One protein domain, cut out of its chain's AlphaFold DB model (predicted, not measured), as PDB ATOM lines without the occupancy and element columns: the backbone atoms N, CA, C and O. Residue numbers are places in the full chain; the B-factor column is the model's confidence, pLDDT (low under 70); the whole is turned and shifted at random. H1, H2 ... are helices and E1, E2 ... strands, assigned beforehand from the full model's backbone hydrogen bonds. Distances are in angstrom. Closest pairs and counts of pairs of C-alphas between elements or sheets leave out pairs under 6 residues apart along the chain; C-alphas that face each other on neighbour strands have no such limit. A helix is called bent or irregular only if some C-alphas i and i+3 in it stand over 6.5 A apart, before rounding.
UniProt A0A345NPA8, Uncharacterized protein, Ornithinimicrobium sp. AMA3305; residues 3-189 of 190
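AT A GLANCE: This is residues 3 to 189 of the 190 residues of an uncharacterized protein of Ornithinimicrobium sp. AMA3305 (UniProt A0A345NPA8). A strongly twisted sheet of seven strands is layered between helices: H3, H4 and H5 cover one face, H2 and H6 the other. H3 and H4 run side by side, H5 packs on E6 and E7, and H6 crosses H2 and reaches E7 at the sheet's edge. The printed part has 187 residues with six named helices and seven named strands, along the chain H1 E1 H2 E2 E3 E4 H3 E5 H4 E6 H5 E7 H6. The sheet, in order E3 E2 E4 E1 E5 E6 E7, is mixed, and the class is mixed, helices and strands. The whole is compact, with a radius of gyration of the C-alphas of 15.1 A, and rounded, spanning 42 by 39 by 31 A.

HOW THE PARTS SIT: H1, residues 3 to 6, is on the sheet, its closest C-alpha pair to E1, residues 11 to 17, being Ala 5 and Ala 11, 6.7 A. H2, residues 27 to 33, is over E2, residues 40 to 45, at a height over the sheet of 8.5 A. E2 and E3, residues 53 to 59, form an antiparallel hairpin, with N 42 and O 57 at 2.9 A. E4, residues 68 to 74, is parallel to E2, N 43 to O 70 2.8 A, and to E1, N 13 to O 69 2.8 A. H3, residues 80 to 93, is on the opposite face from H2, its height 8.8 A; it is irregular, C-alphas 85 and 88 being 7.1 A apart. E5, residues 99 to 103, is parallel to E1, N 101 to O 14 2.9 A. E1, H2, E2 and E4, H3, E5 are split strand-helix-strand units, parallel strands with another between them, both right-handed. H4, residues 110 to 124, touches H3 at a shallow tilt of 8 degrees, the same way; the closest C-alphas, of Ala 84 and Leu 116, are 4.2 A apart. E6, residues 130 to 134, is parallel to E5, N 131 to O 100 3.0 A. H5, residues 145 to 154, touches residues 110 to 113 of H4 at a steep tilt of 62 degrees, closest at C-alphas 110 and 147, 5.9 A. E7, residues 159 to 161, is parallel to E6, N 160 to O 132 2.8 A. E5, H4, E6 and E6, H5, E7 are strand-helix-strand units, parallel neighbours joined through a helix, both right-handed. H6, residues 174 to 187, touches H2 at a steep tilt of 66 degrees; the closest C-alphas, of Trp 27 and Pro 174, are 4.0 A apart. Every O i to N i+4 pair is within hydrogen-bond range in H2, H4, H5 and H6, and 8 of 10 in H3; H1 is too short for one.

IN THESE COORDINATES: H1 begins at C-alpha 3, (-23.368, -10.080, -28.346), and H6 ends at C-alpha 187, (-30.332, -6.943, -22.660). From first to last C-alpha, E1 is 18.8 A, E4 18.2 A, H3 19.9 A, H4 20.7 A and H6 20.3 A.

THE WHOLE: The two C-alphas farthest apart, of Ser 63 and Ser 111, are 42.7 A apart. The printed part has no cut, and E7 to H6, residues 162 to 173, is its long link. The mean pLDDT of the printed part is 88.8; residues 55, 105, 138 and 140 to 142 are under 70.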
ATOM      1  N   TRP A   3     -23.650 -11.388 -28.941       94.06
ATOM      2  CA  TRP A   3     -23.368 -10.080 -28.346       94.06
ATOM      3  C   TRP A   3     -21.868  -9.750 -28.280       94.06
ATOM      4  O   TRP A   3     -21.474  -8.629 -28.595       94.06
ATOM      5  N   ASP A   4     -21.013 -10.722 -27.945       93.25
ATOM      6  CA  ASP A   4     -19.559 -10.505 -27.890       93.25
ATOM      7  C   ASP A   4     -18.986 -10.155 -29.271       93.25
ATOM      8  O   ASP A   4     -18.165  -9.246 -29.399       93.25
ATOM      9  N   ALA A   5     -19.432 -10.867 -30.314       94.75
ATOM     10  CA  ALA A   5     -19.035 -10.582 -31.691       94.75
ATOM     11  C   ALA A   5     -19.515  -9.186 -32.098       94.75
ATOM     12  O   ALA A   5     -18.729  -8.379 -32.590       94.75
ATOM     13  N   PHE A   6     -20.766  -8.855 -31.775       94.94
ATOM     14  CA  PHE A   6     -21.343  -7.547 -32.050       94.94
ATOM     15  C   PHE A   6     -20.564  -6.396 -31.400       94.94
ATOM     16  O   PHE A   6     -20.337  -5.374 -32.048       94.94
ATOM     17  N   GLN A   7     -20.124  -6.547 -30.148       92.81
ATOM     18  CA  GLN A   7     -19.366  -5.529 -29.402       92.81
ATOM     19  C   GLN A   7     -17.890  -5.423 -29.807       92.81
ATOM     20  O   GLN A   7     -17.169  -4.568 -29.283       92.81
ATOM     21  N   SER A   8     -17.419  -6.267 -30.727       94.12
ATOM     22  CA  SER A   8     -16.041  -6.184 -31.200       94.12
ATOM     23  C   SER A   8     -15.754  -4.793 -31.787       94.12
ATOM     24  O   SER A   8     -16.625  -4.212 -32.442       94.12
ATOM     25  N   PRO A   9     -14.537  -4.237 -31.593       91.31
ATOM     26  CA  PRO A   9     -14.187  -2.901 -32.089       91.31
ATOM     27  C   PRO A   9     -14.414  -2.726 -33.592       91.31
ATOM     28  O   PRO A   9     -14.610  -1.611 -34.068       91.31
ATOM     29  N   ARG A  10     -14.349  -3.838 -34.328       93.00
ATOM     30  CA  ARG A  10     -14.808  -3.977 -35.703       93.00
ATOM     31  C   ARG A  10     -15.604  -5.262 -35.805       93.00
ATOM     32  O   ARG A  10     -15.143  -6.271 -35.272       93.00
ATOM     33  N   ALA A  11     -16.756  -5.188 -36.455       96.12
ATOM     34  CA  ALA A  11     -17.589  -6.347 -36.718       96.12
ATOM     35  C   ALA A  11     -18.275  -6.213 -38.082       96.12
ATOM     36  O   ALA A  11     -18.748  -5.126 -38.434       96.12
ATOM     37  N   ASP A  12     -18.347  -7.322 -38.803       96.62
ATOM     38  CA  ASP A  12     -19.122  -7.487 -40.027       96.62
ATOM     39  C   ASP A  12     -20.390  -8.301 -39.729       96.62
ATOM     40  O   ASP A  12     -20.328  -9.498 -39.446       96.62
ATOM     41  N   LEU A  13     -21.550  -7.648 -39.769       97.12
ATOM     42  CA  LEU A  13     -22.861  -8.257 -39.559       97.12
ATOM     43  C   LEU A  13     -23.505  -8.579 -40.910       97.12
ATOM     44  O   LEU A  13     -23.772  -7.669 -41.690       97.12
ATOM     45  N   LEU A  14     -23.821  -9.849 -41.159       96.94
ATOM     46  CA  LEU A  14     -24.693 -10.246 -42.268       96.94
ATOM     47  C   LEU A  14     -26.143 -10.290 -41.779       96.94
ATOM     48  O   LEU A  14     -26.446 -11.018 -40.834       96.94
ATOM     49  N   VAL A  15     -27.039  -9.545 -42.419       95.19
ATOM     50  CA  VAL A  15     -28.481  -9.605 -42.149       95.19
ATOM     51  C   VAL A  15     -29.144 -10.349 -43.294       95.19
ATOM     52  O   VAL A  15     -29.277  -9.797 -44.381       95.19
ATOM     53  N   VAL A  16     -29.531 -11.600 -43.059       92.00
ATOM     54  CA  VAL A  16     -30.285 -12.391 -44.037       92.00
ATOM     55  C   VAL A  16     -31.760 -12.096 -43.840       92.00
ATOM     56  O   VAL A  16     -32.291 -12.336 -42.756       92.00
ATOM     57  N   GLY A  17     -32.425 -11.586 -44.868       86.94
ATOM     58  CA  GLY A  17     -33.831 -11.220 -44.759       86.94
ATOM     59  C   GLY A  17     -34.549 -11.096 -46.090       86.94
ATOM     60  O   GLY A  17     -34.127 -11.659 -47.099       86.94
ATOM     61  N   ASP A  18     -35.646 -10.351 -46.078       77.88
ATOM     62  CA  ASP A  18     -36.444  -9.999 -47.254       77.88
ATOM     63  C   ASP A  18     -36.450  -8.474 -47.490       77.88
ATOM     64  O   ASP A  18     -35.611  -7.742 -46.962       77.88
ATOM     65  N   HIS A  19     -37.396  -7.967 -48.283       72.56
ATOM     66  CA  HIS A  19     -37.504  -6.530 -48.562       72.56
ATOM     67  C   HIS A  19     -37.550  -5.642 -47.306       72.56
ATOM     68  O   HIS A  19     -37.064  -4.516 -47.364       72.56
ATOM     69  N   THR A  20     -38.034  -6.140 -46.160       76.81
ATOM     70  CA  THR A  20     -38.107  -5.379 -44.896       76.81
ATOM     71  C   THR A  20     -36.738  -5.056 -44.290       76.81
ATOM     72  O   THR A  20     -36.651  -4.334 -43.297       76.81
ATOM     73  N   VAL A  21     -35.648  -5.585 -44.858       80.69
ATOM     74  CA  VAL A  21     -34.272  -5.248 -44.465       80.69
ATOM     75  C   VAL A  21     -33.425  -4.702 -45.616       80.69
ATOM     76  O   VAL A  21     -32.283  -4.320 -45.367       80.69
ATOM     77  N   ASN A  22     -33.950  -4.642 -46.851       83.06
ATOM     78  CA  ASN A  22     -33.184  -4.261 -48.047       83.06
ATOM     79  C   ASN A  22     -33.492  -2.849 -48.586       83.06
ATOM     80  O   ASN A  22     -33.411  -2.621 -49.791       83.06
ATOM     81  N   ASN A  23     -33.852  -1.898 -47.718       80.06
ATOM     82  CA  ASN A  23     -34.077  -0.505 -48.120       80.06
ATOM     83  C   ASN A  23     -33.610   0.514 -47.060       80.06
ATOM     84  O   ASN A  23     -33.444   0.195 -45.877       80.06
ATOM     85  N   ASP A  24     -33.382   1.761 -47.479       80.44
ATOM     86  CA  ASP A  24     -32.840   2.823 -46.622       80.44
ATOM     87  C   ASP A  24     -33.868   3.503 -45.698       80.44
ATOM     88  O   ASP A  24     -33.478   4.226 -44.774       80.44
ATOM     89  N   ASP A  25     -35.154   3.225 -45.893       79.00
ATOM     90  CA  ASP A  25     -36.276   3.666 -45.058       79.00
ATOM     91  C   ASP A  25     -36.768   2.590 -44.073       79.00
ATOM     92  O   ASP A  25     -37.714   2.827 -43.320       79.00
ATOM     93  N   GLU A  26     -36.089   1.442 -44.018       87.94
ATOM     94  CA  GLU A  26     -36.446   0.319 -43.154       87.94
ATOM     95  C   GLU A  26     -35.736   0.330 -41.793       87.94
ATOM     96  O   GLU A  26     -34.765   1.059 -41.537       87.94
ATOM     97  N   TRP A  27     -36.221  -0.526 -40.885       90.81
ATOM     98  CA  TRP A  27     -35.769  -0.574 -39.491       90.81
ATOM     99  C   TRP A  27     -34.260  -0.796 -39.362       90.81
ATOM    100  O   TRP A  27     -33.655  -0.313 -38.405       90.81
ATOM    101  N   LEU A  28     -33.630  -1.496 -40.311       91.88
ATOM    102  CA  LEU A  28     -32.198  -1.782 -40.272       91.88
ATOM    103  C   LEU A  28     -31.367  -0.492 -40.328       91.88
ATOM    104  O   LEU A  28     -30.385  -0.340 -39.596       91.88
ATOM    105  N   THR A  29     -31.801   0.470 -41.142       91.56
ATOM    106  CA  THR A  29     -31.140   1.770 -41.280       91.56
ATOM    107  C   THR A  29     -31.332   2.640 -40.041       91.56
ATOM    108  O   THR A  29     -30.391   3.311 -39.596       91.56
ATOM    109  N   GLU A  30     -32.530   2.620 -39.460       93.12
ATOM    110  CA  GLU A  30     -32.824   3.306 -38.199       93.12
ATOM    111  C   GLU A  30     -32.009   2.702 -37.047       93.12
ATOM    112  O   GLU A  30     -31.358   3.421 -36.285       93.12
ATOM    113  N   TRP A  31     -31.938   1.372 -36.974       94.44
ATOM    114  CA  TRP A  31     -31.161   0.645 -35.974       94.44
ATOM    115  C   TRP A  31     -29.663   0.935 -36.099       94.44
ATOM    116  O   TRP A  31     -28.996   1.175 -35.090       94.44
ATOM    117  N   ALA A  32     -29.124   1.017 -37.318       92.88
ATOM    118  CA  ALA A  32     -27.745   1.447 -37.552       92.88
ATOM    119  C   ALA A  32     -27.472   2.860 -36.993       92.88
ATOM    120  O   ALA A  32     -26.395   3.125 -36.454       92.88
ATOM    121  N   GLY A  33     -28.462   3.757 -37.040       92.12
ATOM    122  CA  GLY A  33     -28.415   5.085 -36.416       92.12
ATOM    123  C   GLY A  33     -28.327   5.071 -34.885       92.12
ATOM    124  O   GLY A  33     -27.831   6.029 -34.289       92.12
ATOM    125  N   MET A  34     -28.750   3.985 -34.235       93.38
ATOM    126  CA  MET A  34     -28.826   3.867 -32.774       93.38
ATOM    127  C   MET A  34     -27.546   3.332 -32.117       93.38
ATOM    128  O   MET A  34     -27.466   3.266 -30.884       93.38
ATOM    129  N   GLN A  35     -26.506   3.023 -32.902       91.94
ATOM    130  CA  GLN A  35     -25.240   2.459 -32.405       91.94
ATOM    131  C   GLN A  35     -24.330   3.468 -31.679       91.94
ATOM    132  O   GLN A  35     -23.175   3.179 -31.350       91.94
ATOM    133  N   GLY A  36     -24.858   4.656 -31.371       86.44
ATOM    134  CA  GLY A  36     -24.208   5.660 -30.542       86.44
ATOM    135  C   GLY A  36     -22.940   6.202 -31.193       86.44
ATOM    136  O   GLY A  36     -22.996   6.890 -32.208       86.44
ATOM    137  N   SER A  37     -21.786   5.934 -30.581       87.19
ATOM    138  CA  SER A  37     -20.496   6.442 -31.060       87.19
ATOM    139  C   SER A  37     -19.873   5.626 -32.191       87.19
ATOM    140  O   SER A  37     -18.870   6.081 -32.740       87.19
ATOM    141  N   ARG A  38     -20.413   4.442 -32.511       90.75
ATOM    142  CA  ARG A  38     -19.887   3.593 -33.586       90.75
ATOM    143  C   ARG A  38     -20.205   4.203 -34.945       90.75
ATOM    144  O   ARG A  38     -21.339   4.611 -35.191       90.75
ATOM    145  N   ALA A  39     -19.218   4.243 -35.830       93.50
ATOM    146  CA  ALA A  39     -19.454   4.475 -37.248       93.50
ATOM    147  C   ALA A  39     -20.053   3.203 -37.863       93.50
ATOM    148  O   ALA A  39     -19.449   2.135 -37.747       93.50
ATOM    149  N   VAL A  40     -21.201   3.304 -38.528       94.81
ATOM    150  CA  VAL A  40     -21.878   2.155 -39.146       94.81
ATOM    151  C   VAL A  40     -22.004   2.376 -40.646       94.81
ATOM    152  O   VAL A  40     -22.439   3.449 -41.057       94.81
ATOM    153  N   ASP A  41     -21.620   1.382 -41.443       94.69
ATOM    154  CA  ASP A  41     -21.989   1.286 -42.860       94.69
ATOM    155  C   ASP A  41     -23.047   0.210 -43.033       94.69
ATOM    156  O   ASP A  41     -22.892  -0.878 -42.490       94.69
ATOM    157  N   VAL A  42     -24.100   0.507 -43.787       95.06
ATOM    158  CA  VAL A  42     -25.106  -0.472 -44.207       95.06
ATOM    159  C   VAL A  42     -25.048  -0.595 -45.719       95.06
ATOM    160  O   VAL A  42     -25.306   0.388 -46.409       95.06
ATOM    161  N   HIS A  43     -24.688  -1.775 -46.210       94.94
ATOM    162  CA  HIS A  43     -24.601  -2.132 -47.618       94.94
ATOM    163  C   HIS A  43     -25.843  -2.923 -48.026       94.94
ATOM    164  O   HIS A  43     -26.085  -4.000 -47.481       94.94
ATOM    165  N   PHE A  44     -26.593  -2.414 -48.999       93.62
ATOM    166  CA  PHE A  44     -27.779  -3.075 -49.544       93.62
ATOM    167  C   PHE A  44     -27.451  -3.865 -50.801       93.62
ATOM    168  O   PHE A  44     -26.671  -3.412 -51.651       93.62
ATOM    169  N   TRP A  45     -28.031  -5.059 -50.894       93.25
ATOM    170  CA  TRP A  45     -27.862  -5.921 -52.049       93.25
ATOM    171  C   TRP A  45     -28.602  -5.347 -53.255       93.25
ATOM    172  O   TRP A  45     -29.770  -4.968 -53.153       93.25
ATOM    173  N   GLN A  46     -27.935  -5.292 -54.410       90.44
ATOM    174  CA  GLN A  46     -28.527  -4.719 -55.612       90.44
ATOM    175  C   GLN A  46     -29.390  -5.744 -56.354       90.44
ATOM    176  O   GLN A  46     -28.914  -6.434 -57.262       90.44
ATOM    177  N   GLU A  47     -30.678  -5.792 -56.013       85.81
ATOM    178  CA  GLU A  47     -31.642  -6.777 -56.523       85.81
ATOM    179  C   GLU A  47     -31.741  -6.804 -58.052       85.81
ATOM    180  O   GLU A  47     -31.887  -7.867 -58.649       85.81
ATOM    181  N   ALA A  48     -31.609  -5.649 -58.715       84.94
ATOM    182  CA  ALA A  48     -31.728  -5.568 -60.172       84.94
ATOM    183  C   ALA A  48     -30.596  -6.299 -60.914       84.94
ATOM    184  O   ALA A  48     -30.787  -6.779 -62.032       84.94
ATOM    185  N   SER A  49     -29.404  -6.333 -60.314       84.75
ATOM    186  CA  SER A  49     -28.223  -6.973 -60.901       84.75
ATOM    187  C   SER A  49     -27.934  -8.342 -60.297       84.75
ATOM    188  O   SER A  49     -27.219  -9.123 -60.918       84.75
ATOM    189  N   ASP A  50     -28.440  -8.584 -59.086       87.25
ATOM    190  CA  ASP A  50     -28.262  -9.786 -58.274       87.25
ATOM    191  C   ASP A  50     -26.801 -10.263 -58.224       87.25
ATOM    192  O   ASP A  50     -26.507 -11.455 -58.293       87.25
ATOM    193  N   THR A  51     -25.854  -9.315 -58.189       88.06
ATOM    194  CA  THR A  51     -24.411  -9.604 -58.294       88.06
ATOM    195  C   THR A  51     -23.543  -8.910 -57.258       88.06
ATOM    196  O   THR A  51     -22.491  -9.458 -56.938       88.06
ATOM    197  N   HIS A  52     -23.945  -7.745 -56.750       91.56
ATOM    198  CA  HIS A  52     -23.122  -6.939 -55.851       91.56
ATOM    199  C   HIS A  52     -23.940  -6.086 -54.882       91.56
ATOM    200  O   HIS A  52     -25.142  -5.895 -55.060       91.56
ATOM    201  N   TYR A  53     -23.265  -5.559 -53.858       92.50
ATOM    202  CA  TYR A  53     -23.801  -4.516 -52.984       92.50
ATOM    203  C   TYR A  53     -23.502  -3.138 -53.585       92.50
ATOM    204  O   TYR A  53     -22.376  -2.891 -54.020       92.50
ATOM    205  N   GLU A  54     -24.472  -2.224 -53.599       81.25
ATOM    206  CA  GLU A  54     -24.303  -0.916 -54.264       81.25
ATOM    207  C   GLU A  54     -24.590   0.263 -53.328       81.25
ATOM    208  O   GLU A  54     -23.760   1.166 -53.177       81.25
ATOM    209  N   GLN A  55     -25.743   0.262 -52.655       69.50
ATOM    210  CA  GLN A  55     -26.144   1.381 -51.808       69.50
ATOM    211  C   GLN A  55     -25.523   1.243 -50.420       69.50
ATOM    212  O   GLN A  55     -25.786   0.284 -49.703       69.50
ATOM    213  N   THR A  56     -24.689   2.220 -50.046       80.25
ATOM    214  CA  THR A  56     -24.104   2.300 -48.702       80.25
ATOM    215  C   THR A  56     -24.682   3.487 -47.947       80.25
ATOM    216  O   THR A  56     -24.444   4.640 -48.315       80.25
ATOM    217  N   VAL A  57     -25.408   3.222 -46.864       89.38
ATOM    218  CA  VAL A  57     -25.854   4.258 -45.929       89.38
ATOM    219  C   VAL A  57     -24.904   4.291 -44.743       89.38
ATOM    220  O   VAL A  57     -24.778   3.322 -43.998       89.38
ATOM    221  N   ARG A  58     -24.256   5.440 -44.540       90.25
ATOM    222  CA  ARG A  58     -23.418   5.680 -43.364       90.25
ATOM    223  C   ARG A  58     -24.226   6.319 -42.234       90.25
ATOM    224  O   ARG A  58     -24.923   7.318 -42.432       90.25
ATOM    225  N   ARG A  59     -24.088   5.769 -41.029       89.75
ATOM    226  CA  ARG A  59     -24.654   6.278 -39.772       89.75
ATOM    227  C   ARG A  59     -23.566   6.439 -38.702       89.75
ATOM    228  O   ARG A  59     -22.474   5.879 -38.802       89.75
ATOM    229  N   GLY A  60     -23.875   7.213 -37.662       83.12
ATOM    230  CA  GLY A  60     -22.981   7.423 -36.520       83.12
ATOM    231  C   GLY A  60     -21.869   8.447 -36.769       83.12
ATOM    232  O   GLY A  60     -22.003   9.360 -37.586       83.12
ATOM    233  N   LYS A  61     -20.779   8.341 -36.001       78.44
ATOM    234  CA  LYS A  61     -19.667   9.300 -36.049       78.44
ATOM    235  C   LYS A  61     -18.866   9.140 -37.341       78.44
ATOM    236  O   LYS A  61     -18.485   8.033 -37.697       78.44
ATOM    237  N   ASP A  62     -18.522  10.252 -37.985       74.69
ATOM    238  CA  ASP A  62     -17.583  10.226 -39.106       74.69
ATOM    239  C   ASP A  62     -16.141  10.061 -38.588       74.69
ATOM    240  O   ASP A  62     -15.519  10.998 -38.077       74.69
ATOM    241  N   SER A  63     -15.643   8.826 -38.626       71.31
ATOM    242  CA  SER A  63     -14.280   8.437 -38.236       71.31
ATOM    243  C   SER A  63     -13.433   7.983 -39.435       71.31
ATOM    244  O   SER A  63     -12.317   7.492 -39.250       71.31
ATOM    245  N   GLY A  64     -13.943   8.130 -40.666       78.06
ATOM    246  CA  GLY A  64     -13.294   7.692 -41.906       78.06
ATOM    247  C   GLY A  64     -13.315   6.178 -42.171       78.06
ATOM    248  O   GLY A  64     -13.038   5.769 -43.297       78.06
ATOM    249  N   ARG A  65     -13.654   5.332 -41.185       85.25
ATOM    250  CA  ARG A  65     -13.891   3.888 -41.372       85.25
ATOM    251  C   ARG A  65     -14.986   3.389 -40.431       85.25
ATOM    252  O   ARG A  65     -15.050   3.828 -39.291       85.25
ATOM    253  N   ALA A  66     -15.792   2.433 -40.893       91.12
ATOM    254  CA  ALA A  66     -16.819   1.793 -40.078       91.12
ATOM    255  C   ALA A  66     -16.223   0.988 -38.910       91.12
ATOM    256  O   ALA A  66     -15.229   0.273 -39.080       91.12
ATOM    257  N   ASP A  67     -16.881   1.069 -37.756       94.69
ATOM    258  CA  ASP A  67     -16.716   0.165 -36.614       94.69
ATOM    259  C   ASP A  67     -17.700  -1.017 -36.695       94.69
ATOM    260  O   ASP A  67     -17.481  -2.063 -36.086       94.69
ATOM    261  N   LEU A  68     -18.809  -0.848 -37.414       95.25
ATOM    262  CA  LEU A  68     -19.750  -1.907 -37.761       95.25
ATOM    263  C   LEU A  68     -20.070  -1.804 -39.250       95.25
ATOM    264  O   LEU A  68     -20.490  -0.747 -39.715       95.25
ATOM    265  N   VAL A  69     -19.885  -2.891 -39.979       95.75
ATOM    266  CA  VAL A  69     -20.311  -3.001 -41.372       95.75
ATOM    267  C   VAL A  69     -21.477  -3.977 -41.404       95.75
ATOM    268  O   VAL A  69     -21.380  -5.082 -40.881       95.75
ATOM    269  N   VAL A  70     -22.598  -3.544 -41.957       96.19
ATOM    270  CA  VAL A  70     -23.826  -4.320 -42.076       96.19
ATOM    271  C   VAL A  70     -24.022  -4.651 -43.546       96.19
ATOM    272  O   VAL A  70     -24.040  -3.756 -44.384       96.19
ATOM    273  N   TRP A  71     -24.183  -5.929 -43.848       96.25
ATOM    274  CA  TRP A  71     -24.446  -6.455 -45.180       96.25
ATOM    275  C   TRP A  71     -25.892  -6.950 -45.213       96.25
ATOM    276  O   TRP A  71     -26.193  -8.007 -44.657       96.25
ATOM    277  N   ALA A  72     -26.797  -6.165 -45.800       94.44
ATOM    278  CA  ALA A  72     -28.201  -6.529 -45.964       94.44
ATOM    279  C   ALA A  72     -28.331  -7.512 -47.137       94.44
ATOM    280  O   ALA A  72     -28.417  -7.134 -48.303       94.44
ATOM    281  N   ALA A  73     -28.268  -8.796 -46.800       92.56
ATOM    282  CA  ALA A  73     -28.337  -9.937 -47.697       92.56
ATOM    283  C   ALA A  73     -29.796 -10.354 -47.885       92.56
ATOM    284  O   ALA A  73     -30.276 -11.333 -47.307       92.56
ATOM    285  N   ALA A  74     -30.517  -9.548 -48.652       88.44
ATOM    286  CA  ALA A  74     -31.951  -9.676 -48.794       88.44
ATOM    287  C   ALA A  74     -32.416  -9.293 -50.197       88.44
ATOM    288  O   ALA A  74     -31.732  -8.574 -50.923       88.44
ATOM    289  N   ARG A  75     -33.576  -9.825 -50.580       84.31
ATOM    290  CA  ARG A  75     -34.223  -9.560 -51.867       84.31
ATOM    291  C   ARG A  75     -35.736  -9.665 -51.720       84.31
ATOM    292  O   ARG A  75     -36.223 -10.572 -51.032       84.31
ATOM    293  N   GLU A  76     -36.486  -8.794 -52.385       80.69
ATOM    294  CA  GLU A  76     -37.948  -8.830 -52.383       80.69
ATOM    295  C   GLU A  76     -38.491 -10.190 -52.861       80.69
ATOM    296  O   GLU A  76     -37.970 -10.813 -53.788       80.69
ATOM    297  N   GLY A  77     -39.536 -10.683 -52.185       73.88
ATOM    298  CA  GLY A  77     -40.232 -11.921 -52.560       73.88
ATOM    299  C   GLY A  77     -39.396 -13.203 -52.465       73.88
ATOM    300  O   GLY A  77     -39.744 -14.209 -53.082       73.88
ATOM    301  N   THR A  78     -38.281 -13.186 -51.734       78.19
ATOM    302  CA  THR A  78     -37.369 -14.333 -51.637       78.19
ATOM    303  C   THR A  78     -37.867 -15.341 -50.606       78.19
ATOM    304  O   THR A  78     -38.089 -14.994 -49.450       78.19
ATOM    305  N   SER A  79     -38.040 -16.597 -51.028       84.25
ATOM    306  CA  SER A  79     -38.305 -17.720 -50.122       84.25
ATOM    307  C   SER A  79     -37.062 -18.085 -49.309       84.25
ATOM    308  O   SER A  79     -35.940 -17.755 -49.697       84.25
ATOM    309  N   LEU A  80     -37.233 -18.821 -48.207       85.38
ATOM    310  CA  LEU A  80     -36.103 -19.309 -47.408       85.38
ATOM    311  C   LEU A  80     -35.125 -20.160 -48.227       85.38
ATOM    312  O   LEU A  80     -33.919 -19.936 -48.151       85.38
ATOM    313  N   ALA A  81     -35.640 -21.069 -49.059       88.12
ATOM    314  CA  ALA A  81     -34.820 -21.886 -49.950       88.12
ATOM    315  C   ALA A  81     -33.953 -21.022 -50.882       88.12
ATOM    316  O   ALA A  81     -32.747 -21.234 -51.010       88.12
ATOM    317  N   ALA A  82     -34.546 -19.990 -51.489       87.94
ATOM    318  CA  ALA A  82     -33.815 -19.074 -52.357       87.94
ATOM    319  C   ALA A  82     -32.789 -18.235 -51.575       87.94
ATOM    320  O   ALA A  82     -31.690 -17.992 -52.072       87.94
ATOM    321  N   ALA A  83     -33.099 -17.828 -50.339       89.19
ATOM    322  CA  ALA A  83     -32.132 -17.152 -49.478       89.19
ATOM    323  C   ALA A  83     -30.927 -18.060 -49.172       89.19
ATOM    324  O   ALA A  83     -29.785 -17.611 -49.278       89.19
ATOM    325  N   ALA A  84     -31.161 -19.342 -48.869       91.94
ATOM    326  CA  ALA A  84     -30.112 -20.329 -48.618       91.94
ATOM    327  C   ALA A  84     -29.173 -20.511 -49.825       91.94
ATOM    328  O   ALA A  84     -27.951 -20.538 -49.662       91.94
ATOM    329  N   GLU A  85     -29.722 -20.573 -51.041       92.56
ATOM    330  CA  GLU A  85     -28.937 -20.664 -52.281       92.56
ATOM    331  C   GLU A  85     -28.049 -19.433 -52.522       92.56
ATOM    332  O   GLU A  85     -26.948 -19.565 -53.064       92.56
ATOM    333  N   MET A  86     -28.496 -18.252 -52.089       91.88
ATOM    334  CA  MET A  86     -27.805 -16.975 -52.304       91.88
ATOM    335  C   MET A  86     -26.728 -16.666 -51.259       91.88
ATOM    336  O   MET A  86     -25.789 -15.921 -51.550       91.88
ATOM    337  N   VAL A  87     -26.796 -17.257 -50.060       93.75
ATOM    338  CA  VAL A  87     -25.818 -17.031 -48.976       93.75
ATOM    339  C   VAL A  87     -24.352 -17.110 -49.433       93.75
ATOM    340  O   VAL A  87     -23.587 -16.200 -49.098       93.75
ATOM    341  N   PRO A  88     -23.911 -18.122 -50.210       94.19
ATOM    342  CA  PRO A  88     -22.531 -18.180 -50.689       94.19
ATOM    343  C   PRO A  88     -22.120 -16.952 -51.507       94.19
ATOM    344  O   PRO A  88     -20.982 -16.500 -51.397       94.19
ATOM    345  N   GLN A  89     -23.035 -16.402 -52.304       94.12
ATOM    346  CA  GLN A  89     -22.785 -15.215 -53.109       94.12
ATOM    347  C   GLN A  89     -22.724 -13.956 -52.239       94.12
ATOM    348  O   GLN A  89     -21.765 -13.193 -52.350       94.12
ATOM    349  N   PHE A  90     -23.680 -13.784 -51.321       94.25
ATOM    350  CA  PHE A  90     -23.696 -12.661 -50.382       94.25
ATOM    351  C   PHE A  90     -22.411 -12.569 -49.557       94.25
ATOM    352  O   PHE A  90     -21.855 -11.482 -49.396       94.25
ATOM    353  N   VAL A  91     -21.921 -13.710 -49.063       95.12
ATOM    354  CA  VAL A  91     -20.680 -13.784 -48.281       95.12
ATOM    355  C   VAL A  91     -19.443 -13.590 -49.159       95.12
ATOM    356  O   VAL A  91     -18.472 -12.983 -48.713       95.12
ATOM    357  N   SER A  92     -19.458 -14.097 -50.397       93.88
ATOM    358  CA  SER A  92     -18.325 -13.955 -51.318       93.88
ATOM    359  C   SER A  92     -18.090 -12.510 -51.748       93.88
ATOM    360  O   SER A  92     -16.938 -12.149 -51.973       93.88
ATOM    361  N   GLU A  93     -19.152 -11.727 -51.923       94.38
ATOM    362  CA  GLU A  93     -19.050 -10.360 -52.441       94.38
ATOM    363  C   GLU A  93     -18.907  -9.299 -51.350       94.38
ATOM    364  O   GLU A  93     -18.278  -8.266 -51.561       94.38
ATOM    365  N   GLY A  94     -19.464  -9.551 -50.167       88.75
ATOM    366  CA  GLY A  94     -19.185  -8.726 -49.002       88.75
ATOM    367  C   GLY A  94     -17.863  -9.134 -48.357       88.75
ATOM    368  O   GLY A  94     -16.771  -9.049 -48.921       88.75
ATOM    369  N   THR A  95     -17.969  -9.614 -47.129       87.56
ATOM    370  CA  THR A  95     -16.875 -10.274 -46.427       87.56
ATOM    371  C   THR A  95     -17.432 -11.435 -45.626       87.56
ATOM    372  O   THR A  95     -18.642 -11.574 -45.441       87.56
ATOM    373  N   ARG A  96     -16.530 -12.263 -45.108       93.38
ATOM    374  CA  ARG A  96     -16.896 -13.264 -44.118       93.38
ATOM    375  C   ARG A  96     -17.463 -12.550 -42.882       93.38
ATOM    376  O   ARG A  96     -16.710 -11.797 -42.265       93.38
ATOM    377  N   PRO A  97     -18.733 -12.784 -42.511       96.50
ATOM    378  CA  PRO A  97     -19.328 -12.090 -41.382       96.50
ATOM    379  C   PRO A  97     -18.804 -12.636 -40.054       96.50
ATOM    380  O   PRO A  97     -18.541 -13.834 -39.911       96.50
ATOM    381  N   ASP A  98     -18.700 -11.748 -39.072       97.19
ATOM    382  CA  ASP A  98     -18.396 -12.086 -37.682       97.19
ATOM    383  C   ASP A  98     -19.641 -12.555 -36.926       97.19
ATOM    384  O   ASP A  98     -19.521 -13.195 -35.883       97.19
ATOM    385  N   LEU A  99     -20.828 -12.207 -37.426       97.50
ATOM    386  CA  LEU A  99     -22.122 -12.544 -36.853       97.50
ATOM    387  C   LEU A  99     -23.235 -12.433 -37.902       97.50
ATOM    388  O   LEU A  99     -23.126 -11.683 -38.873       97.50
ATOM    389  N   VAL A 100     -24.320 -13.169 -37.679       97.06
ATOM    390  CA  VAL A 100     -25.483 -13.225 -38.569       97.06
ATOM    391  C   VAL A 100     -26.743 -12.841 -37.805       97.06
ATOM    392  O   VAL A 100     -26.939 -13.252 -36.660       97.06
ATOM    393  N   LEU A 101     -27.614 -12.073 -38.443       95.62
ATOM    394  CA  LEU A 101     -28.979 -11.833 -37.995       95.62
ATOM    395  C   LEU A 101     -29.937 -12.337 -39.074       95.62
ATOM    396  O   LEU A 101     -29.846 -11.910 -40.221       95.62
ATOM    397  N   ILE A 102     -30.837 -13.248 -38.719       92.94
ATOM    398  CA  ILE A 102     -31.860 -13.769 -39.629       92.94
ATOM    399  C   ILE A 102     -33.169 -13.037 -39.339       92.94
ATOM    400  O   ILE A 102     -33.667 -13.079 -38.217       92.94
ATOM    401  N   SER A 103     -33.712 -12.366 -40.347       88.94
ATOM    402  CA  SER A 103     -34.972 -11.623 -40.314       88.94
ATOM    403  C   SER A 103     -35.721 -11.886 -41.619       88.94
ATOM    404  O   SER A 103     -35.782 -11.023 -42.493       88.94
ATOM    405  N   VAL A 104     -36.227 -13.108 -41.785       75.00
ATOM    406  CA  VAL A 104     -36.891 -13.547 -43.020       75.00
ATOM    407  C   VAL A 104     -38.386 -13.702 -42.779       75.00
ATOM    408  O   VAL A 104     -38.798 -14.343 -41.813       75.00
ATOM    409  N   ALA A 105     -39.179 -13.155 -43.692       68.44
ATOM    410  CA  ALA A 105     -40.632 -13.226 -43.694       68.44
ATOM    411  C   ALA A 105     -41.164 -13.672 -45.080       68.44
ATOM    412  O   ALA A 105     -42.245 -13.283 -45.519       68.44
ATOM    413  N   GLY A 106     -40.368 -14.479 -45.797       70.12
ATOM    414  CA  GLY A 106     -40.725 -15.102 -47.076       70.12
ATOM    415  C   GLY A 106     -41.575 -16.370 -46.930       70.12
ATOM    416  O   GLY A 106     -42.055 -16.700 -45.854       70.12
ATOM    417  N   GLU A 107     -41.766 -17.109 -48.022       78.56
ATOM    418  CA  GLU A 107     -42.342 -18.463 -47.973       78.56
ATOM    419  C   GLU A 107     -41.262 -19.502 -47.629       78.56
ATOM    420  O   GLU A 107     -40.089 -19.323 -47.970       78.56
ATOM    421  N   GLY A 108     -41.653 -20.604 -46.990       80.06
ATOM    422  CA  GLY A 108     -40.774 -21.746 -46.738       80.06
ATOM    423  C   GLY A 108     -41.280 -22.643 -45.616       80.06
ATOM    424  O   GLY A 108     -42.396 -22.468 -45.117       80.06
ATOM    425  N   ASP A 109     -40.434 -23.574 -45.193       83.38
ATOM    426  CA  ASP A 109     -40.675 -24.422 -44.030       83.38
ATOM    427  C   ASP A 109     -39.423 -24.620 -43.154       83.38
ATOM    428  O   ASP A 109     -38.387 -23.976 -43.318       83.38
ATOM    429  N   GLU A 110     -39.545 -25.495 -42.157       83.25
ATOM    430  CA  GLU A 110     -38.461 -25.813 -41.229       83.25
ATOM    431  C   GLU A 110     -37.226 -26.417 -41.918       83.25
ATOM    432  O   GLU A 110     -36.104 -26.151 -41.492       83.25
ATOM    433  N   SER A 111     -37.410 -27.203 -42.981       88.12
ATOM    434  CA  SER A 111     -36.285 -27.799 -43.706       88.12
ATOM    435  C   SER A 111     -35.480 -26.748 -44.466       88.12
ATOM    436  O   SER A 111     -34.251 -26.811 -44.472       88.12
ATOM    437  N   ASP A 112     -36.144 -25.711 -44.982       90.25
ATOM    438  CA  ASP A 112     -35.462 -24.577 -45.609       90.25
ATOM    439  C   ASP A 112     -34.620 -23.769 -44.598       90.25
ATOM    440  O   ASP A 112     -33.587 -23.202 -44.961       90.25
ATOM    441  N   LEU A 113     -35.021 -23.718 -43.318       89.75
ATOM    442  CA  LEU A 113     -34.229 -23.082 -42.250       89.75
ATOM    443  C   LEU A 113     -32.948 -23.866 -41.944       89.75
ATOM    444  O   LEU A 113     -31.889 -23.266 -41.726       89.75
ATOM    445  N   ASP A 114     -33.026 -25.195 -41.950       91.88
ATOM    446  CA  ASP A 114     -31.855 -26.055 -41.793       91.88
ATOM    447  C   ASP A 114     -30.901 -25.921 -42.988       91.88
ATOM    448  O   ASP A 114     -29.685 -25.817 -42.794       91.88
ATOM    449  N   ASP A 115     -31.434 -25.826 -44.207       93.75
ATOM    450  CA  ASP A 115     -30.641 -25.576 -45.412       93.75
ATOM    451  C   ASP A 115     -29.983 -24.188 -45.388       93.75
ATOM    452  O   ASP A 115     -28.792 -24.060 -45.697       93.75
ATOM    453  N   LEU A 116     -30.700 -23.152 -44.938       92.69
ATOM    454  CA  LEU A 116     -30.140 -21.813 -44.731       92.69
ATOM    455  C   LEU A 116     -28.995 -21.838 -43.713       92.69
ATOM    456  O   LEU A 116     -27.922 -21.278 -43.955       92.69
ATOM    457  N   SER A 117     -29.189 -22.522 -42.587       93.25
ATOM    458  CA  SER A 117     -28.163 -22.703 -41.559       93.25
ATOM    459  C   SER A 117     -26.935 -23.442 -42.094       93.25
ATOM    460  O   SER A 117     -25.800 -23.008 -41.877       93.25
ATOM    461  N   ALA A 118     -27.134 -24.507 -42.875       94.94
ATOM    462  CA  ALA A 118     -26.050 -25.247 -43.515       94.94
ATOM    463  C   ALA A 118     -25.290 -24.388 -44.541       94.94
ATOM    464  O   ALA A 118     -24.055 -24.442 -44.607       94.94
ATOM    465  N   ALA A 119     -25.995 -23.562 -45.316       95.06
ATOM    466  CA  ALA A 119     -25.388 -22.620 -46.248       95.06
ATOM    467  C   ALA A 119     -24.548 -21.561 -45.516       95.06
ATOM    468  O   ALA A 119     -23.404 -21.305 -45.911       95.06
ATOM    469  N   LEU A 120     -25.059 -21.008 -44.411       95.12
ATOM    470  CA  LEU A 120     -24.335 -20.067 -43.549       95.12
ATOM    471  C   LEU A 120     -23.093 -20.712 -42.929       95.12
ATOM    472  O   LEU A 120     -22.008 -20.140 -43.009       95.12
ATOM    473  N   ALA A 121     -23.207 -21.925 -42.390       94.69
ATOM    474  CA  ALA A 121     -22.072 -22.671 -41.852       94.69
ATOM    475  C   ALA A 121     -20.983 -22.889 -42.913       94.69
ATOM    476  O   ALA A 121     -19.799 -22.668 -42.662       94.69
ATOM    477  N   LYS A 122     -21.370 -23.231 -44.145       95.19
ATOM    478  CA  LYS A 122     -20.425 -23.440 -45.245       95.19
ATOM    479  C   LYS A 122     -19.748 -22.146 -45.713       95.19
ATOM    480  O   LYS A 122     -18.554 -22.168 -46.009       95.19
ATOM    481  N   ALA A 123     -20.496 -21.049 -45.824       94.19
ATOM    482  CA  ALA A 123     -20.000 -19.793 -46.385       94.19
ATOM    483  C   ALA A 123     -19.294 -18.909 -45.340       94.19
ATOM    484  O   ALA A 123     -18.205 -18.396 -45.590       94.19
ATOM    485  N   ALA A 124     -19.888 -18.758 -44.155       92.38
ATOM    486  CA  ALA A 124     -19.394 -17.921 -43.059       92.38
ATOM    487  C   ALA A 124     -18.616 -18.711 -41.986       92.38
ATOM    488  O   ALA A 124     -17.831 -18.141 -41.221       92.38
ATOM    489  N   GLY A 125     -18.752 -20.037 -41.960       91.31
ATOM    490  CA  GLY A 125     -18.078 -20.955 -41.042       91.31
ATOM    491  C   GLY A 125     -19.009 -21.540 -39.981       91.31
ATOM    492  O   GLY A 125     -19.870 -20.849 -39.449       91.31
ATOM    493  N   ASP A 126     -18.745 -22.793 -39.600       87.00
ATOM    494  CA  ASP A 126     -19.570 -23.655 -38.729       87.00
ATOM    495  C   ASP A 126     -19.951 -23.098 -37.344       87.00
ATOM    496  O   ASP A 126     -20.680 -23.741 -36.594       87.00
ATOM    497  N   ARG A 127     -19.395 -21.954 -36.939       86.75
ATOM    498  CA  ARG A 127     -19.610 -21.348 -35.617       86.75
ATOM    499  C   ARG A 127     -19.832 -19.843 -35.681       86.75
ATOM    500  O   ARG A 127     -19.557 -19.161 -34.692       86.75
ATOM    501  N   VAL A 128     -20.260 -19.316 -36.829       94.38
ATOM    502  CA  VAL A 128     -20.658 -17.910 -36.894       94.38
ATOM    503  C   VAL A 128     -21.817 -17.694 -35.904       94.38
ATOM    504  O   VAL A 128     -22.793 -18.441 -35.939       94.38
ATOM    505  N   PRO A 129     -21.702 -16.762 -34.944       96.31
ATOM    506  CA  PRO A 129     -22.790 -16.456 -34.029       96.31
ATOM    507  C   PRO A 129     -24.020 -15.964 -34.792       96.31
ATOM    508  O   PRO A 129     -23.940 -14.970 -35.511       96.31
ATOM    509  N   THR A 130     -25.161 -16.613 -34.576       96.00
ATOM    510  CA  THR A 130     -26.423 -16.296 -35.256       96.00
ATOM    511  C   THR A 130     -27.480 -15.892 -34.239       96.00
ATOM    512  O   THR A 130     -27.560 -16.487 -33.166       96.00
ATOM    513  N   ALA A 131     -28.272 -14.879 -34.571       96.81
ATOM    514  CA  ALA A 131     -29.476 -14.489 -33.847       96.81
ATOM    515  C   ALA A 131     -30.644 -14.333 -34.825       96.81
ATOM    516  O   ALA A 131     -30.440 -14.226 -36.038       96.81
ATOM    517  N   VAL A 132     -31.860 -14.307 -34.295       94.44
ATOM    518  CA  VAL A 132     -33.098 -14.266 -35.077       94.44
ATOM    519  C   VAL A 132     -33.944 -13.063 -34.669       94.44
ATOM    520  O   VAL A 132     -34.059 -12.764 -33.482       94.44
ATOM    521  N   VAL A 133     -34.558 -12.393 -35.641       92.69
ATOM    522  CA  VAL A 133     -35.639 -11.424 -35.429       92.69
ATOM    523  C   VAL A 133     -36.940 -12.060 -35.899       92.69
ATOM    524  O   VAL A 133     -37.047 -12.484 -37.046       92.69
ATOM    525  N   LEU A 134     -37.928 -12.121 -35.009       90.31
ATOM    526  CA  LEU A 134     -39.278 -12.554 -35.347       90.31
ATOM    527  C   LEU A 134     -40.130 -11.322 -35.621       90.31
ATOM    528  O   LEU A 134     -40.346 -10.485 -34.738       90.31
ATOM    529  N   SER A 135     -40.592 -11.222 -36.861       84.69
ATOM    530  CA  SER A 135     -41.390 -10.103 -37.342       84.69
ATOM    531  C   SER A 135     -42.747 -10.014 -36.624       84.69
ATOM    532  O   SER A 135     -43.360 -11.040 -36.306       84.69
ATOM    533  N   PRO A 136     -43.255  -8.795 -36.366       80.94
ATOM    534  CA  PRO A 136     -44.581  -8.596 -35.808       80.94
ATOM    535  C   PRO A 136     -45.670  -8.906 -36.856       80.94
ATOM    536  O   PRO A 136     -45.390  -8.955 -38.058       80.94
ATOM    537  N   PRO A 137     -46.939  -9.096 -36.446       74.00
ATOM    538  CA  PRO A 137     -48.009  -9.414 -37.383       74.00
ATOM    539  C   PRO A 137     -48.231  -8.289 -38.407       74.00
ATOM    540  O   PRO A 137     -48.562  -7.164 -38.044       74.00
ATOM    541  N   GLY A 138     -48.143  -8.604 -39.700       69.00
ATOM    542  CA  GLY A 138     -48.382  -7.642 -40.782       69.00
ATOM    543  C   GLY A 138     -47.115  -7.066 -41.416       69.00
ATOM    544  O   GLY A 138     -47.228  -6.387 -42.433       69.00
ATOM    545  N   TRP A 139     -45.933  -7.378 -40.880       75.12
ATOM    546  CA  TRP A 139     -44.737  -7.515 -41.717       75.12
ATOM    547  C   TRP A 139     -44.881  -8.822 -42.523       75.12
ATOM    548  O   TRP A 139     -45.704  -9.664 -42.154       75.12
ATOM    549  N   ALA A 140     -44.217  -8.947 -43.673       56.16
ATOM    550  CA  ALA A 140     -44.501  -9.988 -44.670       56.16
ATOM    551  C   ALA A 140     -44.521 -11.442 -44.126       56.16
ATOM    552  O   ALA A 140     -44.064 -11.713 -43.025       56.16
ATOM    553  N   ALA A 141     -45.195 -12.331 -44.870       59.56
ATOM    554  CA  ALA A 141     -45.605 -13.713 -44.555       59.56
ATOM    555  C   ALA A 141     -45.536 -14.163 -43.075       59.56
ATOM    556  O   ALA A 141     -44.569 -14.750 -42.592       59.56
ATOM    557  N   SER A 142     -46.671 -14.023 -42.383       59.22
ATOM    558  CA  SER A 142     -46.882 -14.496 -41.006       59.22
ATOM    559  C   SER A 142     -46.699 -16.005 -40.798       59.22
ATOM    560  O   SER A 142     -46.649 -16.460 -39.658       59.22
ATOM    561  N   GLU A 143     -46.660 -16.793 -41.873       73.19
ATOM    562  CA  GLU A 143     -46.674 -18.259 -41.819       73.19
ATOM    563  C   GLU A 143     -45.336 -18.851 -41.351       73.19
ATOM    564  O   GLU A 143     -45.329 -19.919 -40.744       73.19
ATOM    565  N   LEU A 144     -44.223 -18.133 -41.547       80.44
ATOM    566  CA  LEU A 144     -42.891 -18.584 -41.136       80.44
ATOM    567  C   LEU A 144     -42.490 -18.198 -39.716       80.44
ATOM    568  O   LEU A 144     -41.513 -18.738 -39.198       80.44
ATOM    569  N   VAL A 145     -43.214 -17.288 -39.067       85.38
ATOM    570  CA  VAL A 145     -42.758 -16.739 -37.785       85.38
ATOM    571  C   VAL A 145     -42.729 -17.811 -36.691       85.38
ATOM    572  O   VAL A 145     -41.767 -17.871 -35.931       85.38
ATOM    573  N   GLU A 146     -43.737 -18.689 -36.631       87.00
ATOM    574  CA  GLU A 146     -43.742 -19.803 -35.669       87.00
ATOM    575  C   GLU A 146     -42.682 -20.871 -35.998       87.00
ATOM    576  O   GLU A 146     -41.888 -21.176 -35.108       87.00
ATOM    577  N   PRO A 147     -42.562 -21.382 -37.245       88.38
ATOM    578  CA  PRO A 147     -41.449 -22.261 -37.618       88.38
ATOM    579  C   PRO A 147     -40.065 -21.692 -37.282       88.38
ATOM    580  O   PRO A 147     -39.213 -22.406 -36.754       88.38
ATOM    581  N   LEU A 148     -39.841 -20.398 -37.532       89.38
ATOM    582  CA  LEU A 148     -38.581 -19.723 -37.228       89.38
ATOM    583  C   LEU A 148     -38.341 -19.609 -35.715       89.38
ATOM    584  O   LEU A 148     -37.212 -19.802 -35.260       89.38
ATOM    585  N   ALA A 149     -39.387 -19.350 -34.925       91.25
ATOM    586  CA  ALA A 149     -39.312 -19.331 -33.466       91.25
ATOM    587  C   ALA A 149     -38.976 -20.715 -32.890       91.25
ATOM    588  O   ALA A 149     -38.079 -20.841 -32.052       91.25
ATOM    589  N   GLU A 150     -39.661 -21.761 -33.360       92.06
ATOM    590  CA  GLU A 150     -39.416 -23.146 -32.951       92.06
ATOM    591  C   GLU A 150     -38.005 -23.597 -33.336       92.06
ATOM    592  O   GLU A 150     -37.290 -24.183 -32.519       92.06
ATOM    593  N   TRP A 151     -37.570 -23.269 -34.552       93.06
ATOM    594  CA  TRP A 151     -36.223 -23.555 -35.027       93.06
ATOM    595  C   TRP A 151     -35.150 -22.841 -34.203       93.06
ATOM    596  O   TRP A 151     -34.180 -23.478 -33.782       93.06
ATOM    597  N   ALA A 152     -35.335 -21.554 -33.900       93.69
ATOM    598  CA  ALA A 152     -34.412 -20.800 -33.059       93.69
ATOM    599  C   ALA A 152     -34.315 -21.396 -31.646       93.69
ATOM    600  O   ALA A 152     -33.212 -21.554 -31.122       93.69
ATOM    601  N   ALA A 153     -35.449 -21.796 -31.061       95.06
ATOM    602  CA  ALA A 153     -35.495 -22.438 -29.751       95.06
ATOM    603  C   ALA A 153     -34.791 -23.805 -29.739       95.06
ATOM    604  O   ALA A 153     -34.037 -24.093 -28.813       95.06
ATOM    605  N   ARG A 154     -34.984 -24.644 -30.769       95.12
ATOM    606  CA  ARG A 154     -34.300 -25.949 -30.879       95.12
ATOM    607  C   ARG A 154     -32.785 -25.828 -31.042       95.12
ATOM    608  O   ARG A 154     -32.072 -26.755 -30.667       95.12
ATOM    609  N   ASN A 155     -32.314 -24.724 -31.617       92.31
ATOM    610  CA  ASN A 155     -30.898 -24.454 -31.858       92.31
ATOM    611  C   ASN A 155     -30.263 -23.543 -30.790       92.31
ATOM    612  O   ASN A 155     -29.129 -23.102 -30.974       92.31
ATOM    613  N   ASP A 156     -30.972 -23.257 -29.691       94.25
ATOM    614  CA  ASP A 156     -30.522 -22.379 -28.602       94.25
ATOM    615  C   ASP A 156     -30.029 -20.996 -29.096       94.25
ATOM    616  O   ASP A 156     -29.041 -20.442 -28.599       94.25
ATOM    617  N   LEU A 157     -30.703 -20.429 -30.104       94.69
ATOM    618  CA  LEU A 157     -30.331 -19.141 -30.689       94.69
ATOM    619  C   LEU A 157     -30.948 -17.964 -29.915       94.69
ATOM    620  O   LEU A 157     -32.103 -18.040 -29.495       94.69
ATOM    621  N   PRO A 158     -30.231 -16.833 -29.764       96.19
ATOM    622  CA  PRO A 158     -30.820 -15.589 -29.285       96.19
ATOM    623  C   PRO A 158     -31.924 -15.098 -30.227       96.19
ATOM    624  O   PRO A 158     -31.732 -15.041 -31.445       96.19
ATOM    625  N   VAL A 159     -33.055 -14.692 -29.652       95.38
ATOM    626  CA  VAL A 159     -34.234 -14.235 -30.394       95.38
ATOM    627  C   VAL A 159     -34.626 -12.827 -29.961       95.38
ATOM    628  O   VAL A 159     -34.697 -12.517 -28.771       95.38
ATOM    629  N   VAL A 160     -34.911 -11.979 -30.945       94.25
ATOM    630  CA  VAL A 160     -35.644 -10.726 -30.793       94.25
ATOM    631  C   VAL A 160     -37.067 -10.966 -31.282       94.25
ATOM    632  O   VAL A 160     -37.321 -10.943 -32.483       94.25
ATOM    633  N   ASP A 161     -37.994 -11.219 -30.360       92.75
ATOM    634  CA  ASP A 161     -39.400 -11.416 -30.713       92.75
ATOM    635  C   ASP A 161     -40.172 -10.100 -30.626       92.75
ATOM    636  O   ASP A 161     -40.556  -9.669 -29.539       92.75
ATOM    637  N   LEU A 162     -40.413  -9.454 -31.770       90.44
ATOM    638  CA  LEU A 162     -41.125  -8.174 -31.818       90.44
ATOM    639  C   LEU A 162     -42.601  -8.302 -31.420       90.44
ATOM    640  O   LEU A 162     -43.226  -7.307 -31.057       90.44
ATOM    641  N   ARG A 163     -43.163  -9.514 -31.426       87.69
ATOM    642  CA  ARG A 163     -44.565  -9.778 -31.068       87.69
ATOM    643  C   ARG A 163     -44.797  -9.714 -29.561       87.69
ATOM    644  O   ARG A 163     -45.910  -9.411 -29.136       87.69
ATOM    645  N   ASP A 164     -43.759  -9.983 -28.770       87.81
ATOM    646  CA  ASP A 164     -43.824 -10.036 -27.304       87.81
ATOM    647  C   ASP A 164     -43.293  -8.750 -26.634       87.81
ATOM    648  O   ASP A 164     -43.212  -8.631 -25.408       87.81
ATOM    649  N   ILE A 165     -42.951  -7.724 -27.423       89.25
ATOM    650  CA  ILE A 165     -42.470  -6.453 -26.875       89.25
ATOM    651  C   ILE A 165     -43.651  -5.609 -26.402       89.25
ATOM    652  O   ILE A 165     -44.410  -5.019 -27.174       89.25
ATOM    653  N   LYS A 166     -43.771  -5.497 -25.077       87.50
ATOM    654  CA  LYS A 166     -44.799  -4.680 -24.431       87.50
ATOM    655  C   LYS A 166     -44.770  -3.235 -24.938       87.50
ATOM    656  O   LYS A 166     -43.823  -2.496 -24.686       87.50
ATOM    657  N   GLY A 167     -45.885  -2.808 -25.527       86.62
ATOM    658  CA  GLY A 167     -46.083  -1.436 -25.994       86.62
ATOM    659  C   GLY A 167     -45.657  -1.196 -27.442       86.62
ATOM    660  O   GLY A 167     -45.896  -0.096 -27.933       86.62
ATOM    661  N   LEU A 168     -45.099  -2.198 -28.129       89.69
ATOM    662  CA  LEU A 168     -44.910  -2.141 -29.573       89.69
ATOM    663  C   LEU A 168     -46.272  -2.351 -30.266       89.69
ATOM    664  O   LEU A 168     -46.992  -3.292 -29.915       89.69
ATOM    665  N   PRO A 169     -46.687  -1.477 -31.199       88.25
ATOM    666  CA  PRO A 169     -47.916  -1.698 -31.952       88.25
ATOM    667  C   PRO A 169     -47.756  -2.899 -32.907       88.25
ATOM    668  O   PRO A 169     -46.637  -3.203 -33.308       88.25
ATOM    669  N   PRO A 170     -48.854  -3.562 -33.327       82.62
ATOM    670  CA  PRO A 170     -48.784  -4.719 -34.231       82.62
ATOM    671  C   PRO A 170     -48.103  -4.425 -35.573       82.62
ATOM    672  O   PRO A 170     -47.472  -5.301 -36.139       82.62
ATOM    673  N   GLN A 171     -48.220  -3.190 -36.060       84.75
ATOM    674  CA  GLN A 171     -47.531  -2.698 -37.253       84.75
ATOM    675  C   GLN A 171     -46.637  -1.526 -36.838       84.75
ATOM    676  O   GLN A 171     -47.065  -0.373 -36.942       84.75
ATOM    677  N   PRO A 172     -45.450  -1.798 -36.277       88.94
ATOM    678  CA  PRO A 172     -44.538  -0.745 -35.874       88.94
ATOM    679  C   PRO A 172     -43.973  -0.036 -37.092       88.94
ATOM    680  O   PRO A 172     -43.723  -0.637 -38.140       88.94
ATOM    681  N   THR A 173     -43.741   1.259 -36.929       90.69
ATOM    682  CA  THR A 173     -42.897   2.017 -37.849       90.69
ATOM    683  C   THR A 173     -41.460   1.474 -37.820       90.69
ATOM    684  O   THR A 173     -41.039   0.909 -36.800       90.69
ATOM    685  N   PRO A 174     -40.663   1.699 -38.879       89.94
ATOM    686  CA  PRO A 174     -39.243   1.343 -38.904       89.94
ATOM    687  C   PRO A 174     -38.464   1.794 -37.658       89.94
ATOM    688  O   PRO A 174     -37.708   1.019 -37.073       89.94
ATOM    689  N   ALA A 175     -38.708   3.021 -37.186       92.56
ATOM    690  CA  ALA A 175     -38.055   3.572 -35.999       92.56
ATOM    691  C   ALA A 175     -38.485   2.879 -34.690       92.56
ATOM    692  O   ALA A 175     -37.653   2.657 -33.807       92.56
ATOM    693  N   GLU A 176     -39.766   2.523 -34.551       94.25
ATOM    694  CA  GLU A 176     -40.267   1.782 -33.386       94.25
ATOM    695  C   GLU A 176     -39.684   0.369 -33.341       94.25
ATOM    696  O   GLU A 176     -39.205  -0.058 -32.290       94.25
ATOM    697  N   ALA A 177     -39.657  -0.330 -34.479       92.25
ATOM    698  CA  ALA A 177     -39.047  -1.650 -34.575       92.25
ATOM    699  C   ALA A 177     -37.542  -1.595 -34.279       92.25
ATOM    700  O   ALA A 177     -37.054  -2.356 -33.447       92.25
ATOM    701  N   ALA A 178     -36.815  -0.639 -34.863       94.06
ATOM    702  CA  ALA A 178     -35.395  -0.432 -34.592       94.06
ATOM    703  C   ALA A 178     -35.105  -0.208 -33.100       94.06
ATOM    704  O   ALA A 178     -34.185  -0.818 -32.548       94.06
ATOM    705  N   ALA A 179     -35.905   0.624 -32.427       95.12
ATOM    706  CA  ALA A 179     -35.766   0.881 -30.995       95.12
ATOM    707  C   ALA A 179     -36.032  -0.378 -30.156       95.12
ATOM    708  O   ALA A 179     -35.309  -0.651 -29.194       95.12
ATOM    709  N   ALA A 180     -37.035  -1.165 -30.544       94.81
ATOM    710  CA  ALA A 180     -37.403  -2.406 -29.881       94.81
ATOM    711  C   ALA A 180     -36.302  -3.475 -30.024       94.81
ATOM    712  O   ALA A 180     -35.851  -4.040 -29.024       94.81
ATOM    713  N   ILE A 181     -35.779  -3.666 -31.241       94.25
ATOM    714  CA  ILE A 181     -34.630  -4.540 -31.520       94.25
ATOM    715  C   ILE A 181     -33.420  -4.087 -30.704       94.25
ATOM    716  O   ILE A 181     -32.776  -4.888 -30.029       94.25
ATOM    717  N   GLN A 182     -33.128  -2.785 -30.706       94.69
ATOM    718  CA  GLN A 182     -32.009  -2.222 -29.958       94.69
ATOM    719  C   GLN A 182     -32.115  -2.480 -28.450       94.69
ATOM    720  O   GLN A 182     -31.085  -2.708 -27.804       94.69
ATOM    721  N   GLN A 183     -33.323  -2.421 -27.887       93.75
ATOM    722  CA  GLN A 183     -33.570  -2.694 -26.474       93.75
ATOM    723  C   GLN A 183     -33.270  -4.156 -26.128       93.75
ATOM    724  O   GLN A 183     -32.521  -4.399 -25.183       93.75
ATOM    725  N   VAL A 184     -33.801  -5.110 -26.898       94.81
ATOM    726  CA  VAL A 184     -33.584  -6.549 -26.656       94.81
ATOM    727  C   VAL A 184     -32.121  -6.928 -26.863       94.81
ATOM    728  O   VAL A 184     -31.513  -7.575 -26.016       94.81
ATOM    729  N   VAL A 185     -31.502  -6.458 -27.945       92.81
ATOM    730  CA  VAL A 185     -30.089  -6.745 -28.225       92.81
ATOM    731  C   VAL A 185     -29.182  -6.239 -27.093       92.81
ATOM    732  O   VAL A 185     -28.207  -6.901 -26.750       92.81
ATOM    733  N   ARG A 186     -29.508  -5.107 -26.449       90.50
ATOM    734  CA  ARG A 186     -28.762  -4.611 -25.276       90.50
ATOM    735  C   ARG A 186     -28.961  -5.458 -24.024       90.50
ATOM    736  O   ARG A 186     -28.031  -5.533 -23.226       90.50
ATOM    737  N   SER A 187     -30.118  -6.088 -23.833       92.31
ATOM    738  CA  SER A 187     -30.332  -6.943 -22.660       92.31
ATOM    739  C   SER A 187     -29.527  -8.241 -22.725       92.31
ATOM    740  O   SER A 187     -29.317  -8.861 -21.697       92.31
ATOM    741  N   TRP A 188     -29.005  -8.634 -23.894       92.12
ATOM    742  CA  TRP A 188     -28.055  -9.753 -24.007       92.12
ATOM    743  C   TRP A 188     -26.670  -9.455 -23.408       92.12
ATOM    744  O   TRP A 188     -25.808 -10.330 -23.403       92.12
ATOM    745  N   SER A 189     -26.439  -8.222 -22.944       81.50
ATOM    746  CA  SER A 189     -25.225  -7.834 -22.220       81.50
ATOM    747  C   SER A 189     -25.259  -8.139 -20.721       81.50
ATOM    748  O   SER A 189     -24.208  -8.068 -20.079       81.50
TER     749      SER A 189